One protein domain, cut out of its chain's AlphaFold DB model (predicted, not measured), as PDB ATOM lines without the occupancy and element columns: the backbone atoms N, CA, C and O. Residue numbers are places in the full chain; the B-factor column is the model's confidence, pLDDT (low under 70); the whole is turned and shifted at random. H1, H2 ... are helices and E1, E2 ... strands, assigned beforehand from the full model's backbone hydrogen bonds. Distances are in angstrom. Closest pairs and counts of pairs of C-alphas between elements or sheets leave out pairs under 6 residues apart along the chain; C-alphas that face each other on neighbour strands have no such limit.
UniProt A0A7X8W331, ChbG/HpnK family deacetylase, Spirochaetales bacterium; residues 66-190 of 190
ATOM      1  N   ALA A  66     156.299 144.117 222.539       87.94
ATOM      2  CA  ALA A  66     154.884 144.271 222.205       87.94
ATOM      3  C   ALA A  66     153.944 144.285 223.428       87.94
ATOM      4  O   ALA A  66     152.735 144.176 223.264       87.94
ATOM      5  N   GLN A  67     154.486 144.390 224.643       87.19
ATOM      6  CA  GLN A  67     153.692 144.550 225.855       87.19
ATOM      7  C   GLN A  67     153.051 145.939 225.892       87.19
ATOM      8  O   GLN A  67     153.748 146.945 226.061       87.19
ATOM      9  N   GLU A  68     151.725 145.990 225.823       86.50
ATOM     10  CA  GLU A  68     150.990 147.227 226.022       86.50
ATOM     11  C   GLU A  68     150.931 147.589 227.515       86.50
ATOM     12  O   GLU A  68     150.970 146.742 228.408       86.50
ATOM     13  N   SER A  69     150.910 148.885 227.839       80.00
ATOM     14  CA  SER A  69     150.782 149.302 229.238       80.00
ATOM     15  C   SER A  69     149.307 149.444 229.619       80.00
ATOM     16  O   SER A  69     148.680 150.396 229.162       80.00
ATOM     17  N   PRO A  70     148.757 148.641 230.556       76.44
ATOM     18  CA  PRO A  70     147.357 148.784 230.980       76.44
ATOM     19  C   PRO A  70     147.041 150.173 231.547       76.44
ATOM     20  O   PRO A  70     145.906 150.643 231.495       76.44
ATOM     21  N   MET A  71     148.068 150.870 232.050       77.75
ATOM     22  CA  MET A  71     147.947 152.209 232.618       77.75
ATOM     23  C   MET A  71     147.443 153.257 231.621       77.75
ATOM     24  O   MET A  71     146.858 154.247 232.053       77.75
ATOM     25  N   VAL A  72     147.633 153.067 230.307       83.19
ATOM     26  CA  VAL A  72     147.129 154.041 229.321       83.19
ATOM     27  C   VAL A  72     145.597 154.044 229.252       83.19
ATOM     28  O   VAL A  72     144.997 155.060 228.910       83.19
ATOM     29  N   PHE A  73     144.955 152.958 229.688       82.88
ATOM     30  CA  PHE A  73     143.501 152.806 229.710       82.88
ATOM     31  C   PHE A  73     142.866 153.154 231.063       82.88
ATOM     32  O   PHE A  73     141.646 153.072 231.192       82.88
ATOM     33  N   LEU A  74     143.650 153.538 232.079       74.25
ATOM     34  CA  LEU A  74     143.124 153.899 233.400       74.25
ATOM     35  C   LEU A  74     142.104 155.040 233.298       74.25
ATOM     36  O   LEU A  74     142.329 156.033 232.603       74.25
ATOM     37  N   ASN A  75     141.003 154.908 234.042       69.19
ATOM     38  CA  ASN A  75     139.928 155.903 234.155       69.19
ATOM     39  C   ASN A  75     139.228 156.238 232.823       69.19
ATOM     40  O   ASN A  75     138.617 157.298 232.681       69.19
ATOM     41  N   LYS A  76     139.292 155.337 231.833       79.19
ATOM     42  CA  LYS A  76     138.621 155.474 230.530       79.19
ATOM     43  C   LYS A  76     137.575 154.380 230.360       79.19
ATOM     44  O   LYS A  76     137.599 153.610 229.407       79.19
ATOM     45  N   ILE A  77     136.636 154.344 231.306       69.88
ATOM     46  CA  ILE A  77     135.599 153.305 231.424       69.88
ATOM     47  C   ILE A  77     134.777 153.170 230.134       69.88
ATOM     48  O   ILE A  77     134.436 152.061 229.738       69.88
ATOM     49  N   SER A  78     134.552 154.275 229.415       74.88
ATOM     50  CA  SER A  78     133.837 154.286 228.131       74.88
ATOM     51  C   SER A  78     134.526 153.505 227.004       74.88
ATOM     52  O   SER A  78     133.899 153.234 225.984       74.88
ATOM     53  N   VAL A  79     135.798 153.134 227.165       77.56
ATOM     54  CA  VAL A  79     136.560 152.346 226.189       77.56
ATOM     55  C   VAL A  79     136.415 150.841 226.436       77.56
ATOM     56  O   VAL A  79     136.421 150.074 225.476       77.56
ATOM     57  N   TYR A  80     136.250 150.389 227.682       74.38
ATOM     58  CA  TYR A  80     136.279 148.955 228.007       74.38
ATOM     59  C   TYR A  80     135.225 148.101 227.285       74.38
ATOM     60  O   TYR A  80     135.608 147.045 226.781       74.38
ATOM     61  N   PRO A  81     133.956 148.538 227.123       75.69
ATOM     62  CA  PRO A  81     132.946 147.752 226.405       75.69
ATOM     63  C   PRO A  81     133.282 147.521 224.927       75.69
ATOM     64  O   PRO A  81     132.714 146.647 224.284       75.69
ATOM     65  N   THR A  82     134.203 148.313 224.376       78.94
ATOM     66  CA  THR A  82     134.578 148.282 222.956       78.94
ATOM     67  C   THR A  82     135.810 147.414 222.678       78.94
ATOM     68  O   THR A  82     136.272 147.339 221.535       78.94
ATOM     69  N   LEU A  83     136.382 146.784 223.712       80.44
ATOM     70  CA  LEU A  83     137.551 145.919 223.586       80.44
ATOM     71  C   LEU A  83     137.138 144.508 223.163       80.44
ATOM     72  O   LEU A  83     136.303 143.864 223.794       80.44
ATOM     73  N   LYS A  84     137.774 143.996 222.109       83.44
ATOM     74  CA  LYS A  84     137.551 142.622 221.650       83.44
ATOM     75  C   LYS A  84     138.243 141.645 222.603       83.44
ATOM     76  O   LYS A  84     139.435 141.789 222.869       83.44
ATOM     77  N   ILE A  85     137.533 140.603 223.041       85.06
ATOM     78  CA  ILE A  85     138.065 139.566 223.952       85.06
ATOM     79  C   ILE A  85     139.349 138.936 223.398       85.06
ATOM     80  O   ILE A  85     140.322 138.752 224.126       85.06
ATOM     81  N   VAL A  86     139.397 138.679 222.088       85.12
ATOM     82  CA  VAL A  86     140.597 138.144 221.429       85.12
ATOM     83  C   VAL A  86     141.827 139.043 221.615       85.12
ATOM     84  O   VAL A  86     142.933 138.532 221.771       85.12
ATOM     85  N   ASN A  87     141.658 140.368 221.666       85.94
ATOM     86  CA  ASN A  87     142.767 141.297 221.884       85.94
ATOM     87  C   ASN A  87     143.243 141.276 223.344       85.94
ATOM     88  O   ASN A  87     144.440 141.398 223.587       85.94
ATOM     89  N   LEU A  88     142.343 141.040 224.306       85.94
ATOM     90  CA  LEU A  88     142.717 140.840 225.712       85.94
ATOM     91  C   LEU A  88     143.544 139.561 225.897       85.94
ATOM     92  O   LEU A  88     144.562 139.583 226.584       85.94
ATOM     93  N   ILE A  89     143.146 138.465 225.243       87.19
ATOM     94  CA  ILE A  89     143.904 137.202 225.266       87.19
ATOM     95  C   ILE A  89     145.296 137.407 224.654       87.19
ATOM     96  O   ILE A  89     146.293 136.971 225.230       87.19
ATOM     97  N   LYS A  90     145.379 138.103 223.511       85.56
ATOM     98  CA  LYS A  90     146.662 138.460 222.883       85.56
ATOM     99  C   LYS A  90     147.547 139.265 223.832       85.56
ATOM    100  O   LYS A  90     148.718 138.925 223.979       85.56
ATOM    101  N   GLU A  91     146.991 140.277 224.495       87.50
ATOM    102  CA  GLU A  91     147.731 141.104 225.455       87.50
ATOM    103  C   GLU A  91     148.275 140.268 226.612       87.50
ATOM    104  O   GLU A  91     149.449 140.375 226.954       87.50
ATOM    105  N   TRP A  92     147.470 139.362 227.166       88.75
ATOM    106  CA  TRP A  92     147.917 138.456 228.223       88.75
ATOM    107  C   TRP A  92     149.068 137.556 227.775       88.75
ATOM    108  O   TRP A  92     150.076 137.438 228.474       88.75
ATOM    109  N   LEU A  93     148.958 136.944 226.593       89.50
ATOM    110  CA  LEU A  93     150.023 136.106 226.044       89.50
ATOM    111  C   LEU A  93     151.317 136.906 225.845       89.50
ATOM    112  O   LEU A  93     152.388 136.458 226.262       89.50
ATOM    113  N   LEU A  94     151.229 138.097 225.249       89.19
ATOM    114  CA  LEU A  94     152.390 138.955 225.006       89.19
ATOM    115  C   LEU A  94     152.983 139.520 226.298       89.19
ATOM    116  O   LEU A  94     154.205 139.644 226.392       89.19
ATOM    117  N   TYR A  95     152.165 139.770 227.320       89.25
ATOM    118  CA  TYR A  95     152.629 140.145 228.648       89.25
ATOM    119  C   TYR A  95     153.549 139.069 229.239       89.25
ATOM    120  O   TYR A  95     154.681 139.373 229.624       89.25
ATOM    121  N   PHE A  96     153.128 137.799 229.243       89.19
ATOM    122  CA  PHE A  96     153.973 136.710 229.744       89.19
ATOM    123  C   PHE A  96     155.259 136.551 228.927       89.19
ATOM    124  O   PHE A  96     156.339 136.419 229.505       89.19
ATOM    125  N   ARG A  97     155.181 136.640 227.592       89.62
ATOM    126  CA  ARG A  97     156.376 136.599 226.727       89.62
ATOM    127  C   ARG A  97     157.331 137.759 226.990       89.62
ATOM    128  O   ARG A  97     158.543 137.557 227.040       89.62
ATOM    129  N   SER A  98     156.803 138.955 227.229       88.56
ATOM    130  CA  SER A  98     157.596 140.126 227.604       88.56
ATOM    131  C   SER A  98     158.366 139.889 228.898       88.56
ATOM    132  O   SER A  98     159.562 140.177 228.945       88.56
ATOM    133  N   LEU A  99     157.740 139.306 229.928       88.31
ATOM    134  CA  LEU A  99     158.430 138.992 231.184       88.31
ATOM    135  C   LEU A  99     159.634 138.066 230.960       88.31
ATOM    136  O   LEU A  99     160.715 138.330 231.493       88.31
ATOM    137  N   GLU A 100     159.470 137.032 230.132       87.12
ATOM    138  CA  GLU A 100     160.543 136.095 229.779       87.12
ATOM    139  C   GLU A 100     161.682 136.788 229.010       87.12
ATOM    140  O   GLU A 100     162.862 136.509 229.228       87.12
ATOM    141  N   MET A 101     161.342 137.715 228.113       87.19
ATOM    142  CA  MET A 101     162.289 138.326 227.177       87.19
ATOM    143  C   MET A 101     162.919 139.626 227.676       87.19
ATOM    144  O   MET A 101     163.959 140.036 227.163       87.19
ATOM    145  N   LYS A 102     162.347 140.263 228.702       87.00
ATOM    146  CA  LYS A 102     162.739 141.593 229.189       87.00
ATOM    147  C   LYS A 102     164.235 141.723 229.455       87.00
ATOM    148  O   LYS A 102     164.825 142.745 229.122       87.00
ATOM    149  N   LYS A 103     164.860 140.703 230.055       87.69
ATOM    150  CA  LYS A 103     166.308 140.713 230.335       87.69
ATOM    151  C   LYS A 103     167.138 140.726 229.050       87.69
ATOM    152  O   LYS A 103     168.093 141.488 228.977       87.69
ATOM    153  N   ARG A 104     166.747 139.937 228.046       90.44
ATOM    154  CA  ARG A 104     167.435 139.857 226.747       90.44
ATOM    155  C   ARG A 104     167.238 141.145 225.942       90.44
ATOM    156  O   ARG A 104     168.198 141.707 225.429       90.44
ATOM    157  N   LEU A 105     166.019 141.691 225.944       89.62
ATOM    158  CA  LEU A 105     165.675 142.940 225.253       89.62
ATOM    159  C   LEU A 105     166.447 144.166 225.762       89.62
ATOM    160  O   LEU A 105     166.705 145.074 224.979       89.62
ATOM    161  N   LYS A 106     166.865 144.202 227.036       88.25
ATOM    162  CA  LYS A 106     167.670 145.313 227.588       88.25
ATOM    163  C   LYS A 106     168.984 145.551 226.839       88.25
ATOM    164  O   LYS A 106     169.462 146.679 226.839       88.25
ATOM    165  N   LYS A 107     169.559 144.518 226.210       89.06
ATOM    166  CA  LYS A 107     170.782 144.645 225.399       89.06
ATOM    167  C   LYS A 107     170.569 145.558 224.186       89.06
ATOM    168  O   LYS A 107     171.484 146.279 223.804       89.06
ATOM    169  N   TYR A 108     169.367 145.529 223.617       88.88
ATOM    170  CA  TYR A 108     169.013 146.274 222.409       88.88
ATOM    171  C   TYR A 108     168.282 147.577 222.752       88.88
ATOM    172  O   TYR A 108     168.549 148.609 222.157       88.88
ATOM    173  N   ASN A 109     167.426 147.572 223.774       87.69
ATOM    174  CA  ASN A 109     166.574 148.707 224.127       87.69
ATOM    175  C   ASN A 109     167.208 149.553 225.239       87.69
ATOM    176  O   ASN A 109     166.793 149.485 226.399       87.69
ATOM    177  N   LYS A 110     168.222 150.354 224.883       71.31
ATOM    178  CA  LYS A 110     168.918 151.253 225.830       71.31
ATOM    179  C   LYS A 110     167.987 152.308 226.440       71.31
ATOM    180  O   LYS A 110     168.174 152.719 227.581       71.31
ATOM    181  N   GLU A 111     166.953 152.703 225.705       68.44
ATOM    182  CA  GLU A 111     165.878 153.555 226.203       68.44
ATOM    183  C   GLU A 111     164.670 152.696 226.584       68.44
ATOM    184  O   GLU A 111     164.221 151.846 225.816       68.44
ATOM    185  N   ASN A 112     164.107 152.932 227.771       63.09
ATOM    186  CA  ASN A 112     162.822 152.340 228.144       63.09
ATOM    187  C   ASN A 112     161.733 152.919 227.234       63.09
ATOM    188  O   ASN A 112     161.391 154.091 227.383       63.09
ATOM    189  N   GLN A 113     161.188 152.099 226.338       76.69
ATOM    190  CA  GLN A 113     160.085 152.484 225.460       76.69
ATOM    191  C   GLN A 113     158.801 151.761 225.871       76.69
ATOM    192  O   GLN A 113     158.822 150.565 226.165       76.69
ATOM    193  N   GLY A 114     157.700 152.506 225.946       84.81
ATOM    194  CA  GLY A 114     156.361 151.929 226.066       84.81
ATOM    195  C   GLY A 114     155.800 151.549 224.696       84.81
ATOM    196  O   GLY A 114     156.272 152.052 223.678       84.81
ATOM    197  N   PHE A 115     154.782 150.696 224.685       89.56
ATOM    198  CA  PHE A 115     154.045 150.311 223.486       89.56
ATOM    199  C   PHE A 115     152.534 150.456 223.728       89.56
ATOM    200  O   PHE A 115     152.058 150.240 224.848       89.56
ATOM    201  N   CYS A 116     151.795 150.856 222.694       90.19
ATOM    202  CA  CYS A 116     150.342 150.997 222.685       90.19
ATOM    203  C   CYS A 116     149.783 150.656 221.296       90.19
ATOM    204  O   CYS A 116     150.403 150.983 220.287       90.19
ATOM    205  N   GLY A 117     148.613 150.019 221.238       88.00
ATOM    206  CA  GLY A 117     147.912 149.691 219.994       88.00
ATOM    207  C   GLY A 117     147.554 148.214 219.811       88.00
ATOM    208  O   GLY A 117     147.052 147.843 218.751       88.00
ATOM    209  N   LEU A 118     147.771 147.352 220.812       87.19
ATOM    210  CA  LEU A 118     147.391 145.940 220.727       87.19
ATOM    211  C   LEU A 118     145.909 145.731 221.057       87.19
ATOM    212  O   LEU A 118     145.192 145.044 220.328       87.19
ATOM    213  N   LEU A 119     145.417 146.353 222.126       86.50
ATOM    214  CA  LEU A 119     144.025 146.235 222.562       86.50
ATOM    215  C   LEU A 119     143.046 146.801 221.528       86.50
ATOM    216  O   LEU A 119     141.941 146.281 221.354       86.50
ATOM    217  N   PHE A 120     143.494 147.802 220.779       86.75
ATOM    218  CA  PHE A 120     142.787 148.398 219.648       86.75
ATOM    219  C   PHE A 120     143.242 147.865 218.285       86.75
ATOM    220  O   PHE A 120     142.895 148.451 217.267       86.75
ATOM    221  N   SER A 121     144.002 146.766 218.235       78.44
ATOM    222  CA  SER A 121     144.545 146.230 216.982       78.44
ATOM    223  C   SER A 121     143.450 146.033 215.923       78.44
ATOM    224  O   SER A 121     142.448 145.351 216.171       78.44
ATOM    225  N   GLY A 122     143.646 146.657 214.754       72.75
ATOM    226  CA  GLY A 122     142.698 146.658 213.634       72.75
ATOM    227  C   GLY A 122     141.469 147.547 213.842       72.75
ATOM    228  O   GLY A 122     140.450 147.360 213.176       72.75
ATOM    229  N   SER A 123     141.491 148.425 214.843       84.88
ATOM    230  CA  SER A 123     140.420 149.363 215.183       84.88
ATOM    231  C   SER A 123     140.982 150.597 215.911       84.88
ATOM    232  O   SER A 123     140.386 151.066 216.882       84.88
ATOM    233  N   MET A 124     142.148 151.100 215.483       88.81
ATOM    234  CA  MET A 124     142.762 152.314 216.049       88.81
ATOM    235  C   MET A 124     142.009 153.583 215.610       88.81
ATOM    236  O   MET A 124     142.436 154.306 214.714       88.81
ATOM    237  N   ASP A 125     140.872 153.845 216.251       90.06
ATOM    238  CA  ASP A 125     139.958 154.950 215.940       90.06
ATOM    239  C   ASP A 125     140.051 156.123 216.945       90.06
ATOM    240  O   ASP A 125     140.961 156.208 217.775       90.06
ATOM    241  N   ASN A 126     139.065 157.027 216.922       87.81
ATOM    242  CA  ASN A 126     138.959 158.189 217.814       87.81
ATOM    243  C   ASN A 126     139.063 157.866 219.320       87.81
ATOM    244  O   ASN A 126     139.337 158.760 220.125       87.81
ATOM    245  N   ARG A 127     138.884 156.609 219.750       90.12
ATOM    246  CA  ARG A 127     139.181 156.180 221.127       90.12
ATOM    247  C   ARG A 127     140.642 156.426 221.502       90.12
ATOM    248  O   ARG A 127     140.902 156.762 222.657       90.12
ATOM    249  N   VAL A 128     141.574 156.338 220.550       89.50
ATOM    250  CA  VAL A 128     142.995 156.634 220.781       89.50
ATOM    251  C   VAL A 128     143.180 158.079 221.248       89.50
ATOM    252  O   VAL A 128     143.908 158.326 222.207       89.50
ATOM    253  N   ILE A 129     142.444 159.030 220.665       87.94
ATOM    254  CA  ILE A 129     142.479 160.447 221.065       87.94
ATOM    255  C   ILE A 129     142.068 160.601 222.539       87.94
ATOM    256  O   ILE A 129     142.686 161.352 223.292       87.94
ATOM    257  N   LYS A 130     141.077 159.826 223.004       87.44
ATOM    258  CA  LYS A 130     140.610 159.870 224.403       87.44
ATOM    259  C   LYS A 130     141.658 159.375 225.404       87.44
ATOM    260  O   LYS A 130     141.632 159.821 226.560       87.44
ATOM    261  N   ILE A 131     142.525 158.447 224.993       89.69
ATOM    262  CA  ILE A 131     143.600 157.886 225.828       89.69
ATOM    263  C   ILE A 131     144.950 158.582 225.609       89.69
ATOM    264  O   ILE A 131     145.860 158.386 226.412       89.69
ATOM    265  N   LEU A 132     145.080 159.437 224.589       89.81
ATOM    266  CA  LEU A 132     146.318 160.144 224.258       89.81
ATOM    267  C   LEU A 132     146.943 160.886 225.456       89.81
ATOM    268  O   LEU A 132     148.145 160.718 225.670       89.81
ATOM    269  N   PRO A 133     146.192 161.613 226.310       89.31
ATOM    270  CA  PRO A 133     146.784 162.242 227.493       89.31
ATOM    271  C   PRO A 133     147.455 161.235 228.438       89.31
ATOM    272  O   PRO A 133     148.511 161.517 229.004       89.31
ATOM    273  N   ASN A 134     146.884 160.033 228.582       90.44
ATOM    274  CA  ASN A 134     147.471 158.970 229.397       90.44
ATOM    275  C   ASN A 134     148.712 158.368 228.725       90.44
ATOM    276  O   ASN A 134     149.683 158.066 229.418       90.44
ATOM    277  N   ILE A 135     148.700 158.221 227.394       89.69
ATOM    278  CA  ILE A 135     149.859 157.793 226.595       89.69
ATOM    279  C   ILE A 135     151.023 158.777 226.800       89.69
ATOM    280  O   ILE A 135     152.115 158.353 227.179       89.69
ATOM    281  N   ILE A 136     150.778 160.085 226.649       89.12
ATOM    282  CA  ILE A 136     151.775 161.154 226.845       89.12
ATOM    283  C   ILE A 136     152.287 161.160 228.290       89.12
ATOM    284  O   ILE A 136     153.496 161.138 228.534       89.12
ATOM    285  N   LYS A 137     151.376 161.110 229.272       88.50
ATOM    286  CA  LYS A 137     151.737 161.045 230.695       88.50
ATOM    287  C   LYS A 137     152.597 159.821 231.004       88.50
ATOM    288  O   LYS A 137     153.552 159.923 231.769       88.50
ATOM    289  N   LYS A 138     152.275 158.662 230.423       85.19
ATOM    290  CA  LYS A 138     153.022 157.416 230.624       85.19
ATOM    291  C   LYS A 138     154.393 157.454 229.959       85.19
ATOM    292  O   LYS A 138     155.333 156.891 230.521       85.19
ATOM    293  N   ALA A 139     154.503 158.107 228.803       86.00
ATOM    294  CA  ALA A 139     155.772 158.319 228.124       86.00
ATOM    295  C   ALA A 139     156.760 159.063 229.042       86.00
ATOM    296  O   ALA A 139     157.909 158.653 229.129       86.00
ATOM    297  N   ASN A 140     156.311 160.067 229.814       77.38
ATOM    298  CA  ASN A 140     157.087 160.759 230.864       77.38
ATOM    299  C   ASN A 140     158.549 161.068 230.462       77.38
ATOM    300  O   ASN A 140     159.493 160.573 231.085       77.38
ATOM    301  N   LYS A 141     158.735 161.843 229.381       68.50
ATOM    302  CA  LYS A 141     160.035 162.176 228.746       68.50
ATOM    303  C   LYS A 141     160.805 160.995 228.128       68.50
ATOM    304  O   LYS A 141     161.907 161.182 227.623       68.50
ATOM    305  N   LYS A 142     160.242 159.789 228.144       79.50
ATOM    306  CA  LYS A 142     160.721 158.612 227.407       79.50
ATOM    307  C   LYS A 142     159.895 158.421 226.139       79.50
ATOM    308  O   LYS A 142     158.901 159.108 225.914       79.50
ATOM    309  N   ARG A 143     160.297 157.463 225.306       84.50
ATOM    310  CA  ARG A 143     159.600 157.157 224.054       84.50
ATOM    311  C   ARG A 143     158.418 156.223 224.303       84.50
ATOM    312  O   ARG A 143     158.486 155.301 225.113       84.50
ATOM    313  N   MET A 144     157.337 156.467 223.580       87.75
ATOM    314  CA  MET A 144     156.172 155.597 223.511       87.75
ATOM    315  C   MET A 144     155.908 155.317 222.041       87.75
ATOM    316  O   MET A 144     155.830 156.247 221.241       87.75
ATOM    317  N   GLU A 145     155.798 154.046 221.691       89.75
ATOM    318  CA  GLU A 145     155.407 153.632 220.357       89.75
ATOM    319  C   GLU A 145     153.898 153.390 220.323       89.75
ATOM    320  O   GLU A 145     153.363 152.678 221.172       89.75
ATOM    321  N   VAL A 146     153.217 153.997 219.351       90.31
ATOM    322  CA  VAL A 146     151.784 153.801 219.123       90.31
ATOM    323  C   VAL A 146     151.613 153.162 217.750       90.31
ATOM    324  O   VAL A 146     151.962 153.768 216.737       90.31
ATOM    325  N   LEU A 147     151.127 151.924 217.721       90.69
ATOM    326  CA  LEU A 147     150.980 151.134 216.505       90.69
ATOM    327  C   LEU A 147     149.668 151.470 215.795       90.69
ATOM    328  O   LEU A 147     148.592 151.319 216.363       90.69
ATOM    329  N   PHE A 148     149.777 151.844 214.525       91.12
ATOM    330  CA  PHE A 148     148.662 152.000 213.596       91.12
ATOM    331  C   PHE A 148     148.907 151.152 212.356       91.12
ATOM    332  O   PHE A 148     150.049 150.874 211.989       91.12
ATOM    333  N   HIS A 149     147.831 150.841 211.653       89.50
ATOM    334  CA  HIS A 149     147.854 150.265 210.326       89.50
ATOM    335  C   HIS A 149     147.029 151.154 209.371       89.50
ATOM    336  O   HIS A 149     145.898 150.832 209.016       89.50
ATOM    337  N   PRO A 150     147.577 152.301 208.935       87.56
ATOM    338  CA  PRO A 150     146.812 153.322 208.216       87.56
ATOM    339  C   PRO A 150     146.691 153.081 206.697       87.56
ATOM    340  O   PRO A 150     146.136 153.918 205.992       87.56
ATOM    341  N   GLY A 151     147.259 152.001 206.153       85.75
ATOM    342  CA  GLY A 151     147.198 151.706 204.712       85.75
ATOM    343  C   GLY A 151     145.978 150.865 204.346       85.75
ATOM    344  O   GLY A 151     145.733 149.867 205.019       85.75
ATOM    345  N   SER A 152     145.244 151.241 203.303       87.31
ATOM    346  CA  SER A 152     144.278 150.368 202.619       87.31
ATOM    347  C   SER A 152     144.937 149.803 201.367       87.31
ATOM    348  O   SER A 152     145.875 150.409 200.854       87.31
ATOM    349  N   VAL A 153     144.435 148.674 200.887       88.88
ATOM    350  CA  VAL A 153     144.756 148.149 199.553       88.88
ATOM    351  C   VAL A 153     143.588 148.506 198.628       88.88
ATOM    352  O   VAL A 153     142.458 148.646 199.105       88.88
ATOM    353  N   LEU A 154     143.838 148.735 197.343       89.81
ATOM    354  CA  LEU A 154     142.790 148.854 196.330       89.81
ATOM    355  C   LEU A 154     142.321 147.462 195.910       89.81
ATOM    356  O   LEU A 154     143.064 146.488 195.996       89.81
ATOM    357  N   LYS A 155     141.084 147.331 195.429       88.94
ATOM    358  CA  LYS A 155     140.567 146.011 195.037       88.94
ATOM    359  C   LYS A 155     141.406 145.388 193.914       88.94
ATOM    360  O   LYS A 155     141.571 144.175 193.876       88.94
ATOM    361  N   GLU A 156     141.954 146.226 193.045       92.19
ATOM    362  CA  GLU A 156     142.795 145.860 191.905       92.19
ATOM    363  C   GLU A 156     144.218 145.455 192.323       92.19
ATOM    364  O   GLU A 156     144.904 144.769 191.572       92.19
ATOM    365  N   GLU A 157     144.656 145.852 193.521       90.56
ATOM    366  CA  GLU A 157     145.952 145.481 194.103       90.56
ATOM    367  C   GLU A 157     145.893 144.134 194.847       90.56
ATOM    368  O   GLU A 157     146.911 143.655 195.342       90.56
ATOM    369  N   ILE A 158     144.714 143.505 194.946       90.50
ATOM    370  CA  ILE A 158     144.572 142.186 195.566       90.50
ATOM    371  C   ILE A 158     145.126 141.118 194.619       90.50
ATOM    372  O   ILE A 158     144.469 140.704 193.662       90.50
ATOM    373  N   GLY A 159     146.341 140.664 194.918       87.75
ATOM    374  CA  GLY A 159     147.015 139.586 194.209       87.75
ATOM    375  C   GLY A 159     146.937 138.222 194.900       87.75
ATOM    376  O   GLY A 159     146.257 138.014 195.910       87.75
ATOM    377  N   ALA A 160     147.673 137.263 194.335       88.25
ATOM    378  CA  ALA A 160     147.743 135.882 194.813       88.25
ATOM    379  C   ALA A 160     148.395 135.742 196.203       88.25
ATOM    380  O   ALA A 160     148.257 134.706 196.847       88.25
ATOM    381  N   GLU A 161     149.090 136.769 196.689       86.56
ATOM    382  CA  GLU A 161     149.725 136.820 198.004       86.56
ATOM    383  C   GLU A 161     148.721 136.906 199.170       86.56
ATOM    384  O   GLU A 161     149.054 136.559 200.309       86.56
ATOM    385  N   PHE A 162     147.468 137.294 198.909       85.44
ATOM    386  CA  PHE A 162     146.400 137.388 199.911       85.44
ATOM    387  C   PHE A 162     145.722 136.032 200.170       85.44
ATOM    388  O   PHE A 162     144.516 135.866 200.025       85.44
ATOM    389  N   VAL A 163     146.503 135.038 200.595       81.69
ATOM    390  CA  VAL A 163     146.042 133.640 200.735       81.69
ATOM    391  C   VAL A 163     145.254 133.339 202.015       81.69
ATOM    392  O   VAL A 163     144.645 132.277 202.142       81.69
ATOM    393  N   LYS A 164     145.303 134.224 203.017       84.00
ATOM    394  CA  LYS A 164     144.724 133.951 204.341       84.00
ATOM    395  C   LYS A 164     143.252 134.369 204.407       84.00
ATOM    396  O   LYS A 164     142.944 135.510 204.065       84.00
ATOM    397  N   PRO A 165     142.355 133.521 204.946       83.75
ATOM    398  CA  PRO A 165     140.974 133.918 205.198       83.75
ATOM    399  C   PRO A 165     140.902 135.198 206.039       83.75
ATOM    400  O   PRO A 165     141.614 135.326 207.040       83.75
ATOM    401  N   GLY A 166     140.065 136.152 205.632       83.88
ATOM    402  CA  GLY A 166     139.910 137.430 206.324       83.88
ATOM    403  C   GLY A 166     140.965 138.487 205.977       83.88
ATOM    404  O   GLY A 166     140.829 139.626 206.425       83.88
ATOM    405  N   PHE A 167     142.037 138.160 205.235       85.25
ATOM    406  CA  PHE A 167     143.065 139.150 204.886       85.25
ATOM    407  C   PHE A 167     142.555 140.161 203.866       85.25
ATOM    408  O   PHE A 167     142.822 141.348 204.038       85.25
ATOM    409  N   VAL A 168     141.831 139.720 202.837       87.88
ATOM    410  CA  VAL A 168     141.280 140.621 201.816       87.88
ATOM    411  C   VAL A 168     140.311 141.604 202.470       87.88
ATOM    412  O   VAL A 168     140.471 142.815 202.347       87.88
ATOM    413  N   GLU A 169     139.381 141.098 203.277       88.88
ATOM    414  CA  GLU A 169     138.401 141.898 204.009       88.88
ATOM    415  C   GLU A 169     139.080 142.873 204.969       88.88
ATOM    416  O   GLU A 169     138.691 144.034 205.049       88.88
ATOM    417  N   PHE A 170     140.125 142.436 205.677       86.62
ATOM    418  CA  PHE A 170     140.866 143.303 206.587       86.62
ATOM    419  C   PHE A 170     141.561 144.463 205.860       86.62
ATOM    420  O   PHE A 170     141.485 145.601 206.328       86.62
ATOM    421  N   HIS A 171     142.215 144.198 204.726       88.06
ATOM    422  CA  HIS A 171     142.961 145.214 203.973       88.06
ATOM    423  C   HIS A 171     142.062 146.160 203.168       88.06
ATOM    424  O   HIS A 171     142.461 147.301 202.944       88.06
ATOM    425  N   LEU A 172     140.858 145.714 202.795       88.62
ATOM    426  CA  LEU A 172     139.820 146.532 202.154       88.62
ATOM    427  C   LEU A 172     138.871 147.211 203.158       88.62
ATOM    428  O   LEU A 172     137.999 147.980 202.758       88.62
ATOM    429  N   SER A 173     138.986 146.911 204.455       89.56
ATOM    430  CA  SER A 173     138.024 147.395 205.447       89.56
ATOM    431  C   SER A 173     138.066 148.914 205.626       89.56
ATOM    432  O   SER A 173     139.134 149.530 205.672       89.56
ATOM    433  N   GLU A 174     136.899 149.508 205.891       89.06
ATOM    434  CA  GLU A 174     136.784 150.911 206.320       89.06
ATOM    435  C   GLU A 174     137.635 151.215 207.559       89.06
ATOM    436  O   GLU A 174     138.121 152.332 207.725       89.06
ATOM    437  N   GLY A 175     137.888 150.205 208.401       88.88
ATOM    438  CA  GLY A 175     138.784 150.310 209.549       88.88
ATOM    439  C   GLY A 175     140.154 150.879 209.175       88.88
ATOM    440  O   GLY A 175     140.667 151.729 209.892       88.88
ATOM    441  N   ARG A 176     140.714 150.510 208.016       90.12
ATOM    442  CA  ARG A 176     142.006 151.032 207.529       90.12
ATOM    443  C   ARG A 176     141.954 152.529 207.235       90.12
ATOM    444  O   ARG A 176     142.883 153.263 207.575       90.12
ATOM    445  N   ILE A 177     140.851 152.979 206.642       89.88
ATOM    446  CA  ILE A 177     140.593 154.391 206.340       89.88
ATOM    447  C   ILE A 177     140.425 155.176 207.648       89.88
ATOM    448  O   ILE A 177     141.029 156.236 207.810       89.88
ATOM    449  N   ILE A 178     139.681 154.627 208.612       91.81
ATOM    450  CA  ILE A 178     139.492 155.227 209.941       91.81
ATOM    451  C   ILE A 178     140.829 155.338 210.687       91.81
ATOM    452  O   ILE A 178     141.120 156.385 211.268       91.81
ATOM    453  N   GLU A 179     141.677 154.306 210.648       92.25
ATOM    454  CA  GLU A 179     143.015 154.354 211.253       92.25
ATOM    455  C   GLU A 179     143.894 155.431 210.596       92.25
ATOM    456  O   GLU A 179     144.595 156.167 211.295       92.25
ATOM    457  N   ASN A 180     143.819 155.585 209.267       91.56
ATOM    458  CA  ASN A 180     144.511 156.651 208.535       91.56
ATOM    459  C   ASN A 180     144.066 158.050 208.984       91.56
ATOM    460  O   ASN A 180     144.894 158.916 209.281       91.56
ATOM    461  N   GLN A 181     142.756 158.270 209.066       92.44
ATOM    462  CA  GLN A 181     142.188 159.537 209.520       92.44
ATOM    463  C   GLN A 181     142.584 159.828 210.972       92.44
ATOM    464  O   GLN A 181     143.003 160.942 211.289       92.44
ATOM    465  N   THR A 182     142.539 158.812 211.834       92.56
ATOM    466  CA  THR A 182     142.896 158.930 213.252       92.56
ATOM    467  C   THR A 182     144.368 159.297 213.428       92.56
ATOM    468  O   THR A 182     144.678 160.232 214.168       92.56
ATOM    469  N   VAL A 183     145.295 158.631 212.725       91.31
ATOM    470  CA  VAL A 183     146.725 158.968 212.832       91.31
ATOM    471  C   VAL A 183     147.021 160.370 212.289       91.31
ATOM    472  O   VAL A 183     147.862 161.074 212.845       91.31
ATOM    473  N   ARG A 184     146.307 160.821 211.246       90.69
ATOM    474  CA  ARG A 184     146.409 162.200 210.740       90.69
ATOM    475  C   ARG A 184     145.912 163.218 211.765       90.69
ATOM    476  O   ARG A 184     146.597 164.209 211.988       90.69
ATOM    477  N   ALA A 185     144.782 162.954 212.420       89.31
ATOM    478  CA  ALA A 185     144.253 163.819 213.470       89.31
ATOM    479  C   ALA A 185     145.202 163.909 214.677       89.31
ATOM    480  O   ALA A 185     145.436 164.996 215.195       89.31
ATOM    481  N   LEU A 186     145.814 162.792 215.090       87.06
ATOM    482  CA  LEU A 186     146.783 162.777 216.193       87.06
ATOM    483  C   LEU A 186     148.022 163.633 215.924       87.06
ATOM    484  O   LEU A 186     148.507 164.277 216.848       87.06
ATOM    485  N   LYS A 187     148.511 163.681 214.678       79.69
ATOM    486  CA  LYS A 187     149.646 164.542 214.297       79.69
ATOM    487  C   LYS A 187     149.373 166.036 214.490       79.69
ATOM    488  O   LYS A 187     150.319 166.801 214.551       79.69
ATOM    489  N   LEU A 188     148.108 166.452 214.552       77.31
ATOM    490  CA  LEU A 188     147.732 167.843 214.820       77.31
ATOM    491  C   LEU A 188     147.663 168.154 216.324       77.31
ATOM    492  O   LEU A 188     147.496 169.310 216.696       77.31
ATOM    493  N   LEU A 189     147.740 167.132 217.183       73.81
ATOM    494  CA  LEU A 189     147.543 167.232 218.633       73.81
ATOM    495  C   LEU A 189     148.836 167.044 219.447       73.81
ATOM    496  O   LEU A 189     148.791 167.182 220.670       73.81
ATOM    497  N   ILE A 190     149.951 166.681 218.802       74.44
ATOM    498  CA  ILE A 190     151.264 166.386 219.408       74.44
ATOM    499  C   ILE A 190     152.318 167.224 218.696       74.44
ATOM    500  O   ILE A 190     153.163 167.810 219.406       74.44
TER     501      ILE A 190
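This is residues 66 to 190 of the 190 residues of the protein "ChbG/HpnK family deacetylase" of Spirochaetales bacterium (UniProt A0A7X8W331). Two very short parallel strands, E1 and E2, lie side by side near the middle, with H4 folded back over them and little H1 packed on H4. The long kinked helix H3 makes an arm on another side, its end sticking out with residues 100 to 110, while residues 147 to 166 make a long loop away from the strands, and H5 and H6 bring the chain back toward H4. The printed part has 125 residues, with six named helices and two named strands in the order H1, H2, H3, E1, H4, E2, H5, H6; the class is mostly helix. It is only just compact, close to loose, with a radius of gyration of the C-alphas of 16.1 A and spans of 43 by 33 by 28 A.

H1, residues 70 to 73, touches H4, residues 127 to 139, the closest C-alphas being those of Val 72 and Asn 134, 4.9 A apart. H2, residues 77 to 82, is close to H4 but not clearly touching, at Val 79 and Arg 127, whose C-alphas are 6.9 A apart. H3, residues 85 to 105, touches no helix and has a kink of 48 degrees near residue 99. E1, residues 114 to 116, and E2, residues 144 to 146, are parallel neighbours at 17 degrees; N 116 and O 145 are 2.8 A apart, within hydrogen-bond range. E1, H4 and E2 form a strand-helix-strand unit, two parallel strands joined through a helix, with a right-handed crossover. The closest C-alphas of H4 and E1 are those of Ala 139 and Gly 114, 6.7 A apart. H5, residues 167 to 172, is close to H6, residues 174 to 186, but not clearly touching, with the C-alphas of Phe 170 and Arg 176 closest at 7.9 A. H6 only just touches H4, with 3 pairs of C-alphas within 8 A, the closest being Ile 129 and Leu 186 at 6.9 A. In H5 and H6 every O i to N i+4 pair is within hydrogen-bond range; H3 has 15 of 17, H4 7 of 9, H2 0 of 2 but 2 of 3 O i to N i+3 pairs, and H1 is too short for an O i to N i+4 pair.

H1 begins at C-alpha 70, (147.357, 148.784, 230.980). From first to last C-alpha H3 measures 27.8 A, H4 18.1 A and H6 18.4 A. H6 ends at C-alpha 186, (146.783, 162.777, 216.193).

The two C-alphas farthest apart, of Lys 103 and Glu 156, are 45.3 A apart. The printed part has no cut, and the link from E2 to H5, 20 residues, is long. Mean pLDDT of the printed part is 85.4, with residues 75, 77, 111 to 112 and 141 under 70.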